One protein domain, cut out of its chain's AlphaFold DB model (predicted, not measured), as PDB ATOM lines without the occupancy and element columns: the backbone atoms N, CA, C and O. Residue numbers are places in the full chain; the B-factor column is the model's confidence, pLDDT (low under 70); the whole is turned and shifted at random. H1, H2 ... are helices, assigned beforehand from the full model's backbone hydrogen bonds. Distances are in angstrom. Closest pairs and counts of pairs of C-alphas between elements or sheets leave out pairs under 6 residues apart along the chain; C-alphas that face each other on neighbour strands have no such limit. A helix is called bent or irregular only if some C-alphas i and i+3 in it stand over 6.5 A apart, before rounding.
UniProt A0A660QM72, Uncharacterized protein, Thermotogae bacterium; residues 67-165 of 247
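This is residues 67 to 165 of the 247 residues of an uncharacterized protein of Thermotogae bacterium (UniProt A0A660QM72). A long helical hairpin, H3 and H4, reaches out to one end of the domain and folds back, while H1, H2, H5 and H6 make a loosely joined head of crossed helices at the other end. H2 packs across the last part of H4, and residues 160 to 165 of H6 stick out from the head. The printed part has 99 residues with six named helices, in the order H1 to H6, and no named strand; its class is all helix. It is only just loose, close to compact, with a radius of gyration of the C-alphas of 15.3 A, and has a flat outline spanning 47 by 34 by 17 A.

H1, residues 67 to 80, touches H5, residues 139 to 146, with residues 72 to 76 alone; their closest C-alphas, those of Val 72 and Lys 144, are 7.2 A apart. H1 is close to but not clearly touching H2, residues 84 to 94, with Phe 73 and Glu 84 the closest C-alphas at 6.2 A. H2 stands about perpendicular, at 80 degrees, to H4, residues 119 to 135, and touches its residues 127 to 134; the closest C-alphas are those of Ala 90 and Ile 131, 4.7 A. H3, residues 97 to 117, and H4 form a helical hairpin at a steep tilt of 43 degrees, opposite ways, with the C-alphas of Ile 100 and Asn 124 closest at 5.7 A. H2 and H3 meet only through their link, but are near each other. H4 and H5 are only just apart, closest 8.0 A. H5 and H6, residues 150 to 165, form a second helical hairpin, at a steep tilt of 40 degrees; the C-alphas of Ala 146 and Arg 153 are closest, at 4.6 A. H6 touches H2 with residues 151 to 155 alone, Phe 91 and Glu 151 having the closest C-alphas at 6.2 A. H1 and H6, for instance, are apart. Each O i to N i+4 pair is within hydrogen-bond range in H2, H4, H5 and H6; the count is 9 of 10 in H1 and 12 of 17 in H3.

H1 begins at C-alpha 67, (-4.698, -42.999, -13.576), and is 21.4 A long; it is irregular, with C-alphas 67 and 70 at 7.0 A. H2 is 15.4 A long. H3, 21.5 A, has a kink of 122 degrees near residue 111 and is irregular, with C-alphas 110 and 113 at 9.5 A. H4, 24.4 A, starts at C-alpha 119, (-15.464, -21.255, -43.551). H5 is 10.2 A long. H6, 22.3 A, ends at C-alpha 165, (-23.269, -59.140, -42.096).

The two C-alphas farthest apart, those of Glu 67 and Asn 110, are 49.7 A apart. Residues 109 to 114 of H3 and 160 to 165 of H6 stand free. The five links are tight, and the printed part has no cut. The mean pLDDT of the printed part is 91.2 and that of H6 is 84; no printed residue is under 70.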
ATOM      1  N   GLU A  67      -6.163 -43.089 -13.576       88.62
ATOM      2  CA  GLU A  67      -4.698 -42.999 -13.576       88.62
ATOM      3  C   GLU A  67      -4.085 -43.261 -14.959       88.62
ATOM      4  O   GLU A  67      -3.192 -42.531 -15.385       88.62
ATOM      5  N   ILE A  68      -4.586 -44.256 -15.698       91.12
ATOM      6  CA  ILE A  68      -4.022 -44.624 -17.008       91.12
ATOM      7  C   ILE A  68      -4.531 -43.748 -18.161       91.12
ATOM      8  O   ILE A  68      -3.875 -43.666 -19.201       91.12
ATOM      9  N   ARG A  69      -5.691 -43.089 -18.008       91.56
ATOM     10  CA  ARG A  69      -6.340 -42.311 -19.083       91.56
ATOM     11  C   ARG A  69      -5.403 -41.279 -19.730       91.56
ATOM     12  O   ARG A  69      -5.328 -41.277 -20.958       91.56
ATOM     13  N   PRO A  70      -4.653 -40.445 -18.979       92.94
ATOM     14  CA  PRO A  70      -3.746 -39.474 -19.586       92.94
ATOM     15  C   PRO A  70      -2.635 -40.133 -20.407       92.94
ATOM     16  O   PRO A  70      -2.300 -39.639 -21.479       92.94
ATOM     17  N   ALA A  71      -2.090 -41.259 -19.934       92.19
ATOM     18  CA  ALA A  71      -1.043 -41.991 -20.638       92.19
ATOM     19  C   ALA A  71      -1.561 -42.580 -21.958       92.19
ATOM     20  O   ALA A  71      -0.915 -42.414 -22.991       92.19
ATOM     21  N   VAL A  72      -2.757 -43.180 -21.943       92.06
ATOM     22  CA  VAL A  72      -3.403 -43.712 -23.153       92.06
ATOM     23  C   VAL A  72      -3.635 -42.600 -24.174       92.06
ATOM     24  O   VAL A  72      -3.215 -42.724 -25.319       92.06
ATOM     25  N   PHE A  73      -4.255 -41.484 -23.783       93.75
ATOM     26  CA  PHE A  73      -4.531 -40.408 -24.740       93.75
ATOM     27  C   PHE A  73      -3.274 -39.658 -25.193       93.75
ATOM     28  O   PHE A  73      -3.259 -39.136 -26.306       93.75
ATOM     29  N   LYS A  74      -2.204 -39.646 -24.389       94.88
ATOM     30  CA  LYS A  74      -0.889 -39.168 -24.829       94.88
ATOM     31  C   LYS A  74      -0.319 -40.064 -25.934       94.88
ATOM     32  O   LYS A  74       0.057 -39.540 -26.976       94.88
ATOM     33  N   GLU A  75      -0.340 -41.385 -25.746       93.50
ATOM     34  CA  GLU A  75       0.094 -42.360 -26.761       93.50
ATOM     35  C   GLU A  75      -0.708 -42.200 -28.066       93.50
ATOM     36  O   GLU A  75      -0.136 -42.136 -29.153       93.50
ATOM     37  N   ILE A  76      -2.037 -42.084 -27.968       93.75
ATOM     38  CA  ILE A  76      -2.906 -41.890 -29.137       93.75
ATOM     39  C   ILE A  76      -2.591 -40.571 -29.852       93.75
ATOM     40  O   ILE A  76      -2.499 -40.546 -31.080       93.75
ATOM     41  N   LYS A  77      -2.377 -39.484 -29.107       95.06
ATOM     42  CA  LYS A  77      -2.022 -38.188 -29.690       95.06
ATOM     43  C   LYS A  77      -0.675 -38.231 -30.409       95.06
ATOM     44  O   LYS A  77      -0.558 -37.664 -31.489       95.06
ATOM     45  N   GLU A  78       0.320 -38.908 -29.843       94.88
ATOM     46  CA  GLU A  78       1.639 -39.073 -30.468       94.88
ATOM     47  C   GLU A  78       1.565 -39.908 -31.754       94.88
ATOM     48  O   GLU A  78       2.209 -39.564 -32.742       94.88
ATOM     49  N   LYS A  79       0.747 -40.968 -31.771       94.94
ATOM     50  CA  LYS A  79       0.591 -41.849 -32.939       94.94
ATOM     51  C   LYS A  79      -0.247 -41.247 -34.068       94.94
ATOM     52  O   LYS A  79       0.090 -41.421 -35.235       94.94
ATOM     53  N   TYR A  80      -1.358 -40.595 -33.730       92.81
ATOM     54  CA  TYR A  80      -2.397 -40.221 -34.698       92.81
ATOM     55  C   TYR A  80      -2.584 -38.707 -34.843       92.81
ATOM     56  O   TYR A  80      -3.371 -38.268 -35.678       92.81
ATOM     57  N   GLY A  81      -1.886 -37.901 -34.038       92.31
ATOM     58  CA  GLY A  81      -1.946 -36.440 -34.099       92.31
ATOM     59  C   GLY A  81      -3.267 -35.831 -33.625       92.31
ATOM     60  O   GLY A  81      -3.461 -34.635 -33.808       92.31
ATOM     61  N   ILE A  82      -4.158 -36.625 -33.022       93.56
ATOM     62  CA  ILE A  82      -5.482 -36.194 -32.558       93.56
ATOM     63  C   ILE A  82      -5.603 -36.326 -31.042       93.56
ATOM     64  O   ILE A  82      -5.145 -37.308 -30.452       93.56
ATOM     65  N   ASP A  83      -6.220 -35.340 -30.400       94.62
ATOM     66  CA  ASP A  83      -6.458 -35.373 -28.957       94.62
ATOM     67  C   ASP A  83      -7.792 -36.037 -28.567       94.62
ATOM     68  O   ASP A  83      -8.634 -36.382 -29.395       94.62
ATOM     69  N   GLU A  84      -8.003 -36.222 -27.262       93.25
ATOM     70  CA  GLU A  84      -9.218 -36.838 -26.724       93.25
ATOM     71  C   GLU A  84     -10.517 -36.120 -27.149       93.25
ATOM     72  O   GLU A  84     -11.539 -36.767 -27.416       93.25
ATOM     73  N   LYS A  85     -10.509 -34.783 -27.211       94.25
ATOM     74  CA  LYS A  85     -11.693 -34.007 -27.606       94.25
ATOM     75  C   LYS A  85     -11.968 -34.188 -29.092       94.25
ATOM     76  O   LYS A  85     -13.134 -34.304 -29.475       94.25
ATOM     77  N   GLU A  86     -10.925 -34.224 -29.908       94.44
ATOM     78  CA  GLU A  86     -11.017 -34.470 -31.344       94.44
ATOM     79  C   GLU A  86     -11.509 -35.879 -31.650       94.44
ATOM     80  O   GLU A  86     -12.403 -36.020 -32.477       94.44
ATOM     81  N   ILE A  87     -11.035 -36.897 -30.930       93.81
ATOM     82  CA  ILE A  87     -11.534 -38.277 -31.039       93.81
ATOM     83  C   ILE A  87     -13.034 -38.329 -30.727       93.81
ATOM     84  O   ILE A  87     -13.815 -38.924 -31.469       93.81
ATOM     85  N   ARG A  88     -13.472 -37.655 -29.655       93.31
ATOM     86  CA  ARG A  88     -14.898 -37.601 -29.295       93.31
ATOM     87  C   ARG A  88     -15.734 -36.918 -30.369       93.31
ATOM     88  O   ARG A  88     -16.839 -37.369 -30.660       93.31
ATOM     89  N   ARG A  89     -15.225 -35.827 -30.945       93.75
ATOM     90  CA  ARG A  89     -15.883 -35.143 -32.064       93.75
ATOM     91  C   ARG A  89     -15.933 -36.035 -33.297       93.75
ATOM     92  O   ARG A  89     -17.008 -36.165 -33.861       93.75
ATOM     93  N   ALA A  90     -14.838 -36.711 -33.632       94.69
ATOM     94  CA  ALA A  90     -14.744 -37.607 -34.776       94.69
ATOM     95  C   ALA A  90     -15.820 -38.698 -34.741       94.69
ATOM     96  O   ALA A  90     -16.500 -38.909 -35.742       94.69
ATOM     97  N   PHE A  91     -16.032 -39.348 -33.590       92.88
ATOM     98  CA  PHE A  91     -17.081 -40.365 -33.470       92.88
ATOM     99  C   PHE A  91     -18.489 -39.802 -33.697       92.88
ATOM    100  O   PHE A  91     -19.287 -40.441 -34.375       92.88
ATOM    101  N   LYS A  92     -18.784 -38.597 -33.194       90.88
ATOM    102  CA  LYS A  92     -20.079 -37.930 -33.420       90.88
ATOM    103  C   LYS A  92     -20.249 -37.459 -34.863       90.88
ATOM    104  O   LYS A  92     -21.310 -37.601 -35.454       90.88
ATOM    105  N   GLU A  93     -19.203 -36.876 -35.439       92.81
ATOM    106  CA  GLU A  93     -19.192 -36.389 -36.822       92.81
ATOM    107  C   GLU A  93     -19.326 -37.549 -37.816       92.81
ATOM    108  O   GLU A  93     -19.963 -37.392 -38.856       92.81
ATOM    109  N   ARG A  94     -18.810 -38.736 -37.470       93.19
ATOM    110  CA  ARG A  94     -18.917 -39.948 -38.288       93.19
ATOM    111  C   ARG A  94     -20.361 -40.368 -38.563       93.19
ATOM    112  O   ARG A  94     -20.624 -40.860 -39.657       93.19
ATOM    113  N   GLU A  95     -21.296 -40.141 -37.640       88.50
ATOM    114  CA  GLU A  95     -22.725 -40.429 -37.864       88.50
ATOM    115  C   GLU A  95     -23.281 -39.652 -39.071       88.50
ATOM    116  O   GLU A  95     -24.130 -40.156 -39.801       88.50
ATOM    117  N   ARG A  96     -22.727 -38.463 -39.339       92.00
ATOM    118  CA  ARG A  96     -23.068 -37.594 -40.475       92.00
ATOM    119  C   ARG A  96     -21.969 -37.562 -41.539       92.00
ATOM    120  O   ARG A  96     -21.889 -36.627 -42.331       92.00
ATOM    121  N   LYS A  97     -21.104 -38.583 -41.588       93.00
ATOM    122  CA  LYS A  97     -19.965 -38.646 -42.525       93.00
ATOM    123  C   LYS A  97     -20.395 -38.414 -43.971       93.00
ATOM    124  O   LYS A  97     -19.691 -37.728 -44.702       93.00
ATOM    125  N   LYS A  98     -21.526 -39.002 -44.376       93.25
ATOM    126  CA  LYS A  98     -22.049 -38.865 -45.736       93.25
ATOM    127  C   LYS A  98     -22.399 -37.408 -46.049       93.25
ATOM    128  O   LYS A  98     -21.869 -36.872 -47.004       93.25
ATOM    129  N   GLU A  99     -23.169 -36.755 -45.179       95.00
ATOM    130  CA  GLU A  99     -23.538 -35.337 -45.316       95.00
ATOM    131  C   GLU A  99     -22.306 -34.425 -45.401       95.00
ATOM    132  O   GLU A  99     -22.265 -33.507 -46.210       95.00
ATOM    133  N   ILE A 100     -21.280 -34.693 -44.584       93.75
ATOM    134  CA  ILE A 100     -20.024 -33.930 -44.593       93.75
ATOM    135  C   ILE A 100     -19.300 -34.084 -45.935       93.75
ATOM    136  O   ILE A 100     -18.811 -33.095 -46.476       93.75
ATOM    137  N   ILE A 101     -19.205 -35.311 -46.458       94.19
ATOM    138  CA  ILE A 101     -18.544 -35.589 -47.741       94.19
ATOM    139  C   ILE A 101     -19.322 -34.951 -48.890       94.19
ATOM    140  O   ILE A 101     -18.709 -34.273 -49.709       94.19
ATOM    141  N   ASP A 102     -20.641 -35.122 -48.917       95.38
ATOM    142  CA  ASP A 102     -21.507 -34.563 -49.956       95.38
ATOM    143  C   ASP A 102     -21.374 -33.027 -49.972       95.38
ATOM    144  O   ASP A 102     -21.069 -32.447 -51.007       95.38
ATOM    145  N   ALA A 103     -21.405 -32.369 -48.806       94.25
ATOM    146  CA  ALA A 103     -21.208 -30.921 -48.709       94.25
ATOM    147  C   ALA A 103     -19.810 -30.440 -49.156       94.25
ATOM    148  O   ALA A 103     -19.666 -29.310 -49.623       94.25
ATOM    149  N   ILE A 104     -18.762 -31.256 -48.988       93.25
ATOM    150  CA  ILE A 104     -17.413 -30.951 -49.499       93.25
ATOM    151  C   ILE A 104     -17.397 -31.050 -51.026       93.25
ATOM    152  O   ILE A 104     -16.847 -30.162 -51.679       93.25
ATOM    153  N   ILE A 105     -17.981 -32.115 -51.581       94.19
ATOM    154  CA  ILE A 105     -18.058 -32.342 -53.028       94.19
ATOM    155  C   ILE A 105     -18.854 -31.212 -53.682       94.19
ATOM    156  O   ILE A 105     -18.323 -30.548 -54.570       94.19
ATOM    157  N   ASP A 106     -20.045 -30.910 -53.167       94.81
ATOM    158  CA  ASP A 106     -20.918 -29.853 -53.684       94.81
ATOM    159  C   ASP A 106     -20.218 -28.488 -53.691       94.81
ATOM    160  O   ASP A 106     -20.336 -27.715 -54.643       94.81
ATOM    161  N   ALA A 107     -19.459 -28.162 -52.642       93.31
ATOM    162  CA  ALA A 107     -18.712 -26.908 -52.586       93.31
ATOM    163  C   ALA A 107     -17.610 -26.846 -53.660       93.31
ATOM    164  O   ALA A 107     -17.434 -25.808 -54.299       93.31
ATOM    165  N   ILE A 108     -16.890 -27.951 -53.888       93.19
ATOM    166  CA  ILE A 108     -15.855 -28.038 -54.930       93.19
ATOM    167  C   ILE A 108     -16.481 -27.931 -56.322       93.19
ATOM    168  O   ILE A 108     -15.939 -27.226 -57.171       93.19
ATOM    169  N   GLU A 109     -17.613 -28.590 -56.563       94.38
ATOM    170  CA  GLU A 109     -18.297 -28.553 -57.859       94.38
ATOM    171  C   GLU A 109     -18.855 -27.160 -58.183       94.38
ATOM    172  O   GLU A 109     -18.749 -26.707 -59.323       94.38
ATOM    173  N   ASN A 110     -19.385 -26.446 -57.184       93.44
ATOM    174  CA  ASN A 110     -19.985 -25.123 -57.380       93.44
ATOM    175  C   ASN A 110     -18.962 -23.975 -57.414       93.44
ATOM    176  O   ASN A 110     -19.088 -23.051 -58.218       93.44
ATOM    177  N   GLU A 111     -17.964 -23.996 -56.528       91.62
ATOM    178  CA  GLU A 111     -17.050 -22.863 -56.313       91.62
ATOM    179  C   GLU A 111     -15.612 -23.145 -56.785       91.62
ATOM    180  O   GLU A 111     -14.778 -22.231 -56.850       91.62
ATOM    181  N   GLY A 112     -15.290 -24.396 -57.126       89.88
ATOM    182  CA  GLY A 112     -13.957 -24.806 -57.556       89.88
ATOM    183  C   GLY A 112     -12.896 -24.482 -56.505       89.88
ATOM    184  O   GLY A 112     -13.014 -24.829 -55.330       89.88
ATOM    185  N   SER A 113     -11.846 -23.766 -56.913       85.75
ATOM    186  CA  SER A 113     -10.771 -23.355 -56.003       85.75
ATOM    187  C   SER A 113     -11.225 -22.372 -54.916       85.75
ATOM    188  O   SER A 113     -10.559 -22.277 -53.884       85.75
ATOM    189  N   LYS A 114     -12.338 -21.647 -55.118       89.69
ATOM    190  CA  LYS A 114     -12.857 -20.671 -54.142       89.69
ATOM    191  C   LYS A 114     -13.541 -21.329 -52.945       89.69
ATOM    192  O   LYS A 114     -13.586 -20.711 -51.886       89.69
ATOM    193  N   ALA A 115     -13.938 -22.601 -53.050       88.19
ATOM    194  CA  ALA A 115     -14.494 -23.365 -51.932       88.19
ATOM    195  C   ALA A 115     -13.578 -23.330 -50.693       88.19
ATOM    196  O   ALA A 115     -14.035 -23.239 -49.557       88.19
ATOM    197  N   CYS A 116     -12.257 -23.310 -50.905       87.00
ATOM    198  CA  CYS A 116     -11.255 -23.222 -49.845       87.00
ATOM    199  C   CYS A 116     -11.298 -21.908 -49.043       87.00
ATOM    200  O   CYS A 116     -10.709 -21.837 -47.962       87.00
ATOM    201  N   GLU A 117     -11.951 -20.857 -49.537       90.94
ATOM    202  CA  GLU A 117     -12.153 -19.588 -48.825       90.94
ATOM    203  C   GLU A 117     -13.375 -19.644 -47.896       90.94
ATOM    204  O   GLU A 117     -13.429 -18.921 -46.898       90.94
ATOM    205  N   ASN A 118     -14.310 -20.562 -48.158       91.62
ATOM    206  CA  ASN A 118     -15.514 -20.756 -47.365       91.62
ATOM    207  C   ASN A 118     -15.188 -21.400 -46.003       91.62
ATOM    208  O   ASN A 118     -14.557 -22.457 -45.899       91.62
ATOM    209  N   LYS A 119     -15.657 -20.766 -44.922       93.44
ATOM    210  CA  LYS A 119     -15.464 -21.255 -43.551       93.44
ATOM    211  C   LYS A 119     -16.106 -22.632 -43.332       93.44
ATOM    212  O   LYS A 119     -15.468 -23.496 -42.736       93.44
ATOM    213  N   GLN A 120     -17.319 -22.849 -43.841       92.50
ATOM    214  CA  GLN A 120     -18.042 -24.116 -43.692       92.50
ATOM    215  C   GLN A 120     -17.304 -25.263 -44.388       92.50
ATOM    216  O   GLN A 120     -17.214 -26.364 -43.849       92.50
ATOM    217  N   PHE A 121     -16.721 -24.991 -45.557       93.75
ATOM    218  CA  PHE A 121     -15.908 -25.963 -46.280       93.75
ATOM    219  C   PHE A 121     -14.697 -26.410 -45.454       93.75
ATOM    220  O   PHE A 121     -14.452 -27.607 -45.306       93.75
ATOM    221  N   ARG A 122     -13.964 -25.464 -44.850       93.69
ATOM    222  CA  ARG A 122     -12.819 -25.781 -43.977       93.69
ATOM    223  C   ARG A 122     -13.238 -26.603 -42.761       93.69
ATOM    224  O   ARG A 122     -12.570 -27.580 -42.435       93.69
ATOM    225  N   GLU A 123     -14.354 -26.247 -42.126       94.50
ATOM    226  CA  GLU A 123     -14.889 -26.994 -40.982       94.50
ATOM    227  C   GLU A 123     -15.265 -28.435 -41.358       94.50
ATOM    228  O   GLU A 123     -14.897 -29.369 -40.638       94.50
ATOM    229  N   ASN A 124     -15.918 -28.629 -42.508       94.12
ATOM    230  CA  ASN A 124     -16.255 -29.953 -43.030       94.12
ATOM    231  C   ASN A 124     -14.993 -30.759 -43.373       94.12
ATOM    232  O   ASN A 124     -14.901 -31.936 -43.024       94.12
ATOM    233  N   MET A 125     -13.989 -30.129 -43.990       93.88
ATOM    234  CA  MET A 125     -12.701 -30.763 -44.283       93.88
ATOM    235  C   MET A 125     -11.977 -31.208 -43.013       93.88
ATOM    236  O   MET A 125     -11.433 -32.313 -42.964       93.88
ATOM    237  N   ASP A 126     -11.978 -30.388 -41.964       94.19
ATOM    238  CA  ASP A 126     -11.357 -30.751 -40.692       94.19
ATOM    239  C   ASP A 126     -12.142 -31.850 -39.963       94.19
ATOM    240  O   ASP A 126     -11.530 -32.750 -39.382       94.19
ATOM    241  N   ALA A 127     -13.477 -31.839 -40.035       94.69
ATOM    242  CA  ALA A 127     -14.307 -32.946 -39.554       94.69
ATOM    243  C   ALA A 127     -13.986 -34.246 -40.301       94.69
ATOM    244  O   ALA A 127     -13.742 -35.283 -39.683       94.69
ATOM    245  N   TRP A 128     -13.876 -34.190 -41.628       94.69
ATOM    246  CA  TRP A 128     -13.508 -35.344 -42.441       94.69
ATOM    247  C   TRP A 128     -12.115 -35.892 -42.093       94.69
ATOM    248  O   TRP A 128     -11.962 -37.106 -41.937       94.69
ATOM    249  N   LYS A 129     -11.113 -35.024 -41.880       93.94
ATOM    250  CA  LYS A 129      -9.773 -35.437 -41.414       93.94
ATOM    251  C   LYS A 129      -9.839 -36.167 -40.071       93.94
ATOM    252  O   LYS A 129      -9.237 -37.232 -39.933       93.94
ATOM    253  N   ARG A 130     -10.592 -35.635 -39.100       94.75
ATOM    254  CA  ARG A 130     -10.782 -36.266 -37.781       94.75
ATOM    255  C   ARG A 130     -11.451 -37.635 -37.893       94.75
ATOM    256  O   ARG A 130     -10.962 -38.600 -37.306       94.75
ATOM    257  N   ILE A 131     -12.525 -37.740 -38.680       94.56
ATOM    258  CA  ILE A 131     -13.215 -39.013 -38.948       94.56
ATOM    259  C   ILE A 131     -12.231 -40.025 -39.544       94.56
ATOM    260  O   ILE A 131     -12.149 -41.156 -39.068       94.56
ATOM    261  N   ARG A 132     -11.439 -39.616 -40.543       93.94
ATOM    262  CA  ARG A 132     -10.448 -40.492 -41.185       93.94
ATOM    263  C   ARG A 132      -9.363 -40.961 -40.225       93.94
ATOM    264  O   ARG A 132      -8.970 -42.122 -40.306       93.94
ATOM    265  N   ALA A 133      -8.908 -40.104 -39.316       93.44
ATOM    266  CA  ALA A 133      -7.920 -40.484 -38.312       93.44
ATOM    267  C   ALA A 133      -8.439 -41.610 -37.399       93.44
ATOM    268  O   ALA A 133      -7.724 -42.580 -37.160       93.44
ATOM    269  N   VAL A 134      -9.700 -41.537 -36.961       93.50
ATOM    270  CA  VAL A 134     -10.333 -42.604 -36.166       93.50
ATOM    271  C   VAL A 134     -10.614 -43.860 -36.996       93.50
ATOM    272  O   VAL A 134     -10.408 -44.972 -36.514       93.50
ATOM    273  N   GLU A 135     -11.049 -43.723 -38.250       91.25
ATOM    274  CA  GLU A 135     -11.330 -44.879 -39.114       91.25
ATOM    275  C   GLU A 135     -10.078 -45.684 -39.474       91.25
ATOM    276  O   GLU A 135     -10.149 -46.909 -39.583       91.25
ATOM    277  N   ASN A 136      -8.940 -45.004 -39.619       92.00
ATOM    278  CA  ASN A 136      -7.649 -45.616 -39.932       92.00
ATOM    279  C   ASN A 136      -6.870 -46.062 -38.682       92.00
ATOM    280  O   ASN A 136      -5.762 -46.580 -38.807       92.00
ATOM    281  N   MET A 137      -7.420 -45.853 -37.485       93.56
ATOM    282  CA  MET A 137      -6.787 -46.252 -36.234       93.56
ATOM    283  C   MET A 137      -6.739 -47.781 -36.100       93.56
ATOM    284  O   MET A 137      -7.678 -48.485 -36.493       93.56
ATOM    285  N   ALA A 138      -5.653 -48.301 -35.518       92.94
ATOM    286  CA  ALA A 138      -5.536 -49.723 -35.204       92.94
ATOM    287  C   ALA A 138      -6.661 -50.169 -34.250       92.94
ATOM    288  O   ALA A 138      -7.064 -49.429 -33.349       92.94
ATOM    289  N   GLU A 139      -7.175 -51.388 -34.433       89.12
ATOM    290  CA  GLU A 139      -8.303 -51.891 -33.636       89.12
ATOM    291  C   GLU A 139      -7.941 -51.999 -32.147       89.12
ATOM    292  O   GLU A 139      -8.770 -51.719 -31.282       89.12
ATOM    293  N   GLU A 140      -6.690 -52.338 -31.841       90.19
ATOM    294  CA  GLU A 140      -6.122 -52.406 -30.493       90.19
ATOM    295  C   GLU A 140      -6.129 -51.037 -29.805       90.19
ATOM    296  O   GLU A 140      -6.466 -50.928 -28.625       90.19
ATOM    297  N   ASP A 141      -5.806 -49.979 -30.546       92.31
ATOM    298  CA  ASP A 141      -5.798 -48.615 -30.025       92.31
ATOM    299  C   ASP A 141      -7.236 -48.107 -29.804       92.31
ATOM    300  O   ASP A 141      -7.531 -47.499 -28.772       92.31
ATOM    301  N   ILE A 142      -8.177 -48.466 -30.684       91.50
ATOM    302  CA  ILE A 142      -9.608 -48.194 -30.471       91.50
ATOM    303  C   ILE A 142     -10.131 -48.959 -29.245       91.50
ATOM    304  O   ILE A 142     -10.893 -48.394 -28.461       91.50
ATOM    305  N   LYS A 143      -9.700 -50.211 -29.023       88.81
ATOM    306  CA  LYS A 143     -10.044 -50.992 -27.816       88.81
ATOM    307  C   LYS A 143      -9.563 -50.302 -26.543       88.81
ATOM    308  O   LYS A 143     -10.326 -50.235 -25.580       88.81
ATOM    309  N   LYS A 144      -8.355 -49.721 -26.539       91.25
ATOM    310  CA  LYS A 144      -7.878 -48.898 -25.413       91.25
ATOM    311  C   LYS A 144      -8.801 -47.700 -25.174       91.25
ATOM    312  O   LYS A 144      -9.186 -47.449 -24.036       91.25
ATOM    313  N   ILE A 145      -9.205 -46.989 -26.228       91.88
ATOM    314  CA  ILE A 145     -10.103 -45.824 -26.122       91.88
ATOM    315  C   ILE A 145     -11.510 -46.236 -25.646       91.88
ATOM    316  O   ILE A 145     -12.110 -45.530 -24.833       91.88
ATOM    317  N   ALA A 146     -12.018 -47.394 -26.076       89.94
ATOM    318  CA  ALA A 146     -13.334 -47.932 -25.712       89.94
ATOM    319  C   ALA A 146     -13.501 -48.223 -24.211       89.94
ATOM    320  O   ALA A 146     -14.626 -48.311 -23.714       89.94
ATOM    321  N   VAL A 147     -12.398 -48.313 -23.460       87.44
ATOM    322  CA  VAL A 147     -12.430 -48.355 -21.990       87.44
ATOM    323  C   VAL A 147     -12.943 -47.030 -21.412       87.44
ATOM    324  O   VAL A 147     -13.585 -47.024 -20.360       87.44
ATOM    325  N   PHE A 148     -12.690 -45.902 -22.082       88.44
ATOM    326  CA  PHE A 148     -12.987 -44.548 -21.600       88.44
ATOM    327  C   PHE A 148     -14.160 -43.870 -22.311       88.44
ATOM    328  O   PHE A 148     -14.708 -42.915 -21.758       88.44
ATOM    329  N   MET A 149     -14.524 -44.328 -23.511       88.44
ATOM    330  CA  MET A 149     -15.510 -43.678 -24.377       88.44
ATOM    331  C   MET A 149     -16.492 -44.692 -24.960       88.44
ATOM    332  O   MET A 149     -16.094 -45.597 -25.696       88.44
ATOM    333  N   ASP A 150     -17.779 -44.501 -24.681       85.69
ATOM    334  CA  ASP A 150     -18.837 -45.384 -25.178       85.69
ATOM    335  C   ASP A 150     -18.969 -45.306 -26.702       85.69
ATOM    336  O   ASP A 150     -19.276 -46.306 -27.348       85.69
ATOM    337  N   GLU A 151     -18.677 -44.150 -27.305       88.88
ATOM    338  CA  GLU A 151     -18.701 -43.994 -28.759       88.88
ATOM    339  C   GLU A 151     -17.663 -44.892 -29.457       88.88
ATOM    340  O   GLU A 151     -17.950 -45.479 -30.499       88.88
ATOM    341  N   ALA A 152     -16.487 -45.085 -28.849       88.00
ATOM    342  CA  ALA A 152     -15.472 -46.003 -29.364       88.00
ATOM    343  C   ALA A 152     -15.898 -47.474 -29.217       88.00
ATOM    344  O   ALA A 152     -15.619 -48.287 -30.101       88.00
ATOM    345  N   ARG A 153     -16.616 -47.816 -28.136       85.50
ATOM    346  CA  ARG A 153     -17.207 -49.152 -27.964       85.50
ATOM    347  C   ARG A 153     -18.249 -49.434 -29.047       85.50
ATOM    348  O   ARG A 153     -18.142 -50.449 -29.729       85.50
ATOM    349  N   LYS A 154     -19.185 -48.505 -29.263       87.38
ATOM    350  CA  LYS A 154     -20.189 -48.598 -30.335       87.38
ATOM    351  C   LYS A 154     -19.539 -48.751 -31.708       87.38
ATOM    352  O   LYS A 154     -19.957 -49.592 -32.493       87.38
ATOM    353  N   TYR A 155     -18.468 -48.005 -31.976       89.56
ATOM    354  CA  TYR A 155     -17.734 -48.121 -33.234       89.56
ATOM    355  C   TYR A 155     -17.116 -49.515 -33.449       89.56
ATOM    356  O   TYR A 155     -17.181 -50.055 -34.556       89.56
ATOM    357  N   LEU A 156     -16.549 -50.134 -32.406       87.00
ATOM    358  CA  LEU A 156     -16.051 -51.514 -32.488       87.00
ATOM    359  C   LEU A 156     -17.179 -52.516 -32.738       87.00
ATOM    360  O   LEU A 156     -17.011 -53.426 -33.553       87.00
ATOM    361  N   GLU A 157     -18.321 -52.341 -32.072       83.25
ATOM    362  CA  GLU A 157     -19.510 -53.167 -32.292       83.25
ATOM    363  C   GLU A 157     -19.997 -53.045 -33.740       83.25
ATOM    364  O   GLU A 157     -20.127 -54.059 -34.418       83.25
ATOM    365  N   GLU A 158     -20.154 -51.831 -34.272       85.44
ATOM    366  CA  GLU A 158     -20.540 -51.597 -35.670       85.44
ATOM    367  C   GLU A 158     -19.571 -52.240 -36.666       85.44
ATOM    368  O   GLU A 158     -19.997 -52.868 -37.639       85.44
ATOM    369  N   LYS A 159     -18.259 -52.111 -36.437       84.75
ATOM    370  CA  LYS A 159     -17.233 -52.719 -37.299       84.75
ATOM    371  C   LYS A 159     -17.327 -54.245 -37.269       84.75
ATOM    372  O   LYS A 159     -17.186 -54.895 -38.305       84.75
ATOM    373  N   THR A 160     -17.589 -54.805 -36.093       80.06
ATOM    374  CA  THR A 160     -17.768 -56.245 -35.875       80.06
ATOM    375  C   THR A 160     -19.035 -56.752 -36.562       80.06
ATOM    376  O   THR A 160     -18.984 -57.730 -37.306       80.06
ATOM    377  N   VAL A 161     -20.150 -56.037 -36.407       81.50
ATOM    378  CA  VAL A 161     -21.412 -56.317 -37.097       81.50
ATOM    379  C   VAL A 161     -21.236 -56.249 -38.614       81.50
ATOM    380  O   VAL A 161     -21.670 -57.152 -39.320       81.50
ATOM    381  N   SER A 162     -20.593 -55.206 -39.140       81.50
ATOM    382  CA  SER A 162     -20.407 -55.039 -40.585       81.50
ATOM    383  C   SER A 162     -19.647 -56.217 -41.206       81.50
ATOM    384  O   SER A 162     -20.083 -56.758 -42.223       81.50
ATOM    385  N   LYS A 163     -18.579 -56.692 -40.543       80.38
ATOM    386  CA  LYS A 163     -17.869 -57.925 -40.930       80.38
ATOM    387  C   LYS A 163     -18.809 -59.137 -40.917       80.38
ATOM    388  O   LYS A 163     -18.873 -59.868 -41.896       80.38
ATOM    389  N   GLY A 164     -19.584 -59.306 -39.844       75.19
ATOM    390  CA  GLY A 164     -20.514 -60.427 -39.701       75.19
ATOM    391  C   GLY A 164     -21.676 -60.428 -40.697       75.19
ATOM    392  O   GLY A 164     -22.096 -61.495 -41.133       75.19
ATOM    393  N   ARG A 165     -22.186 -59.257 -41.100       79.38
ATOM    394  CA  ARG A 165     -23.269 -59.140 -42.096       79.38
ATOM    395  C   ARG A 165     -22.873 -59.737 -43.441       79.38
ATOM    396  O   ARG A 165     -23.709 -60.356 -44.087       79.38
TER     397      ARG A 165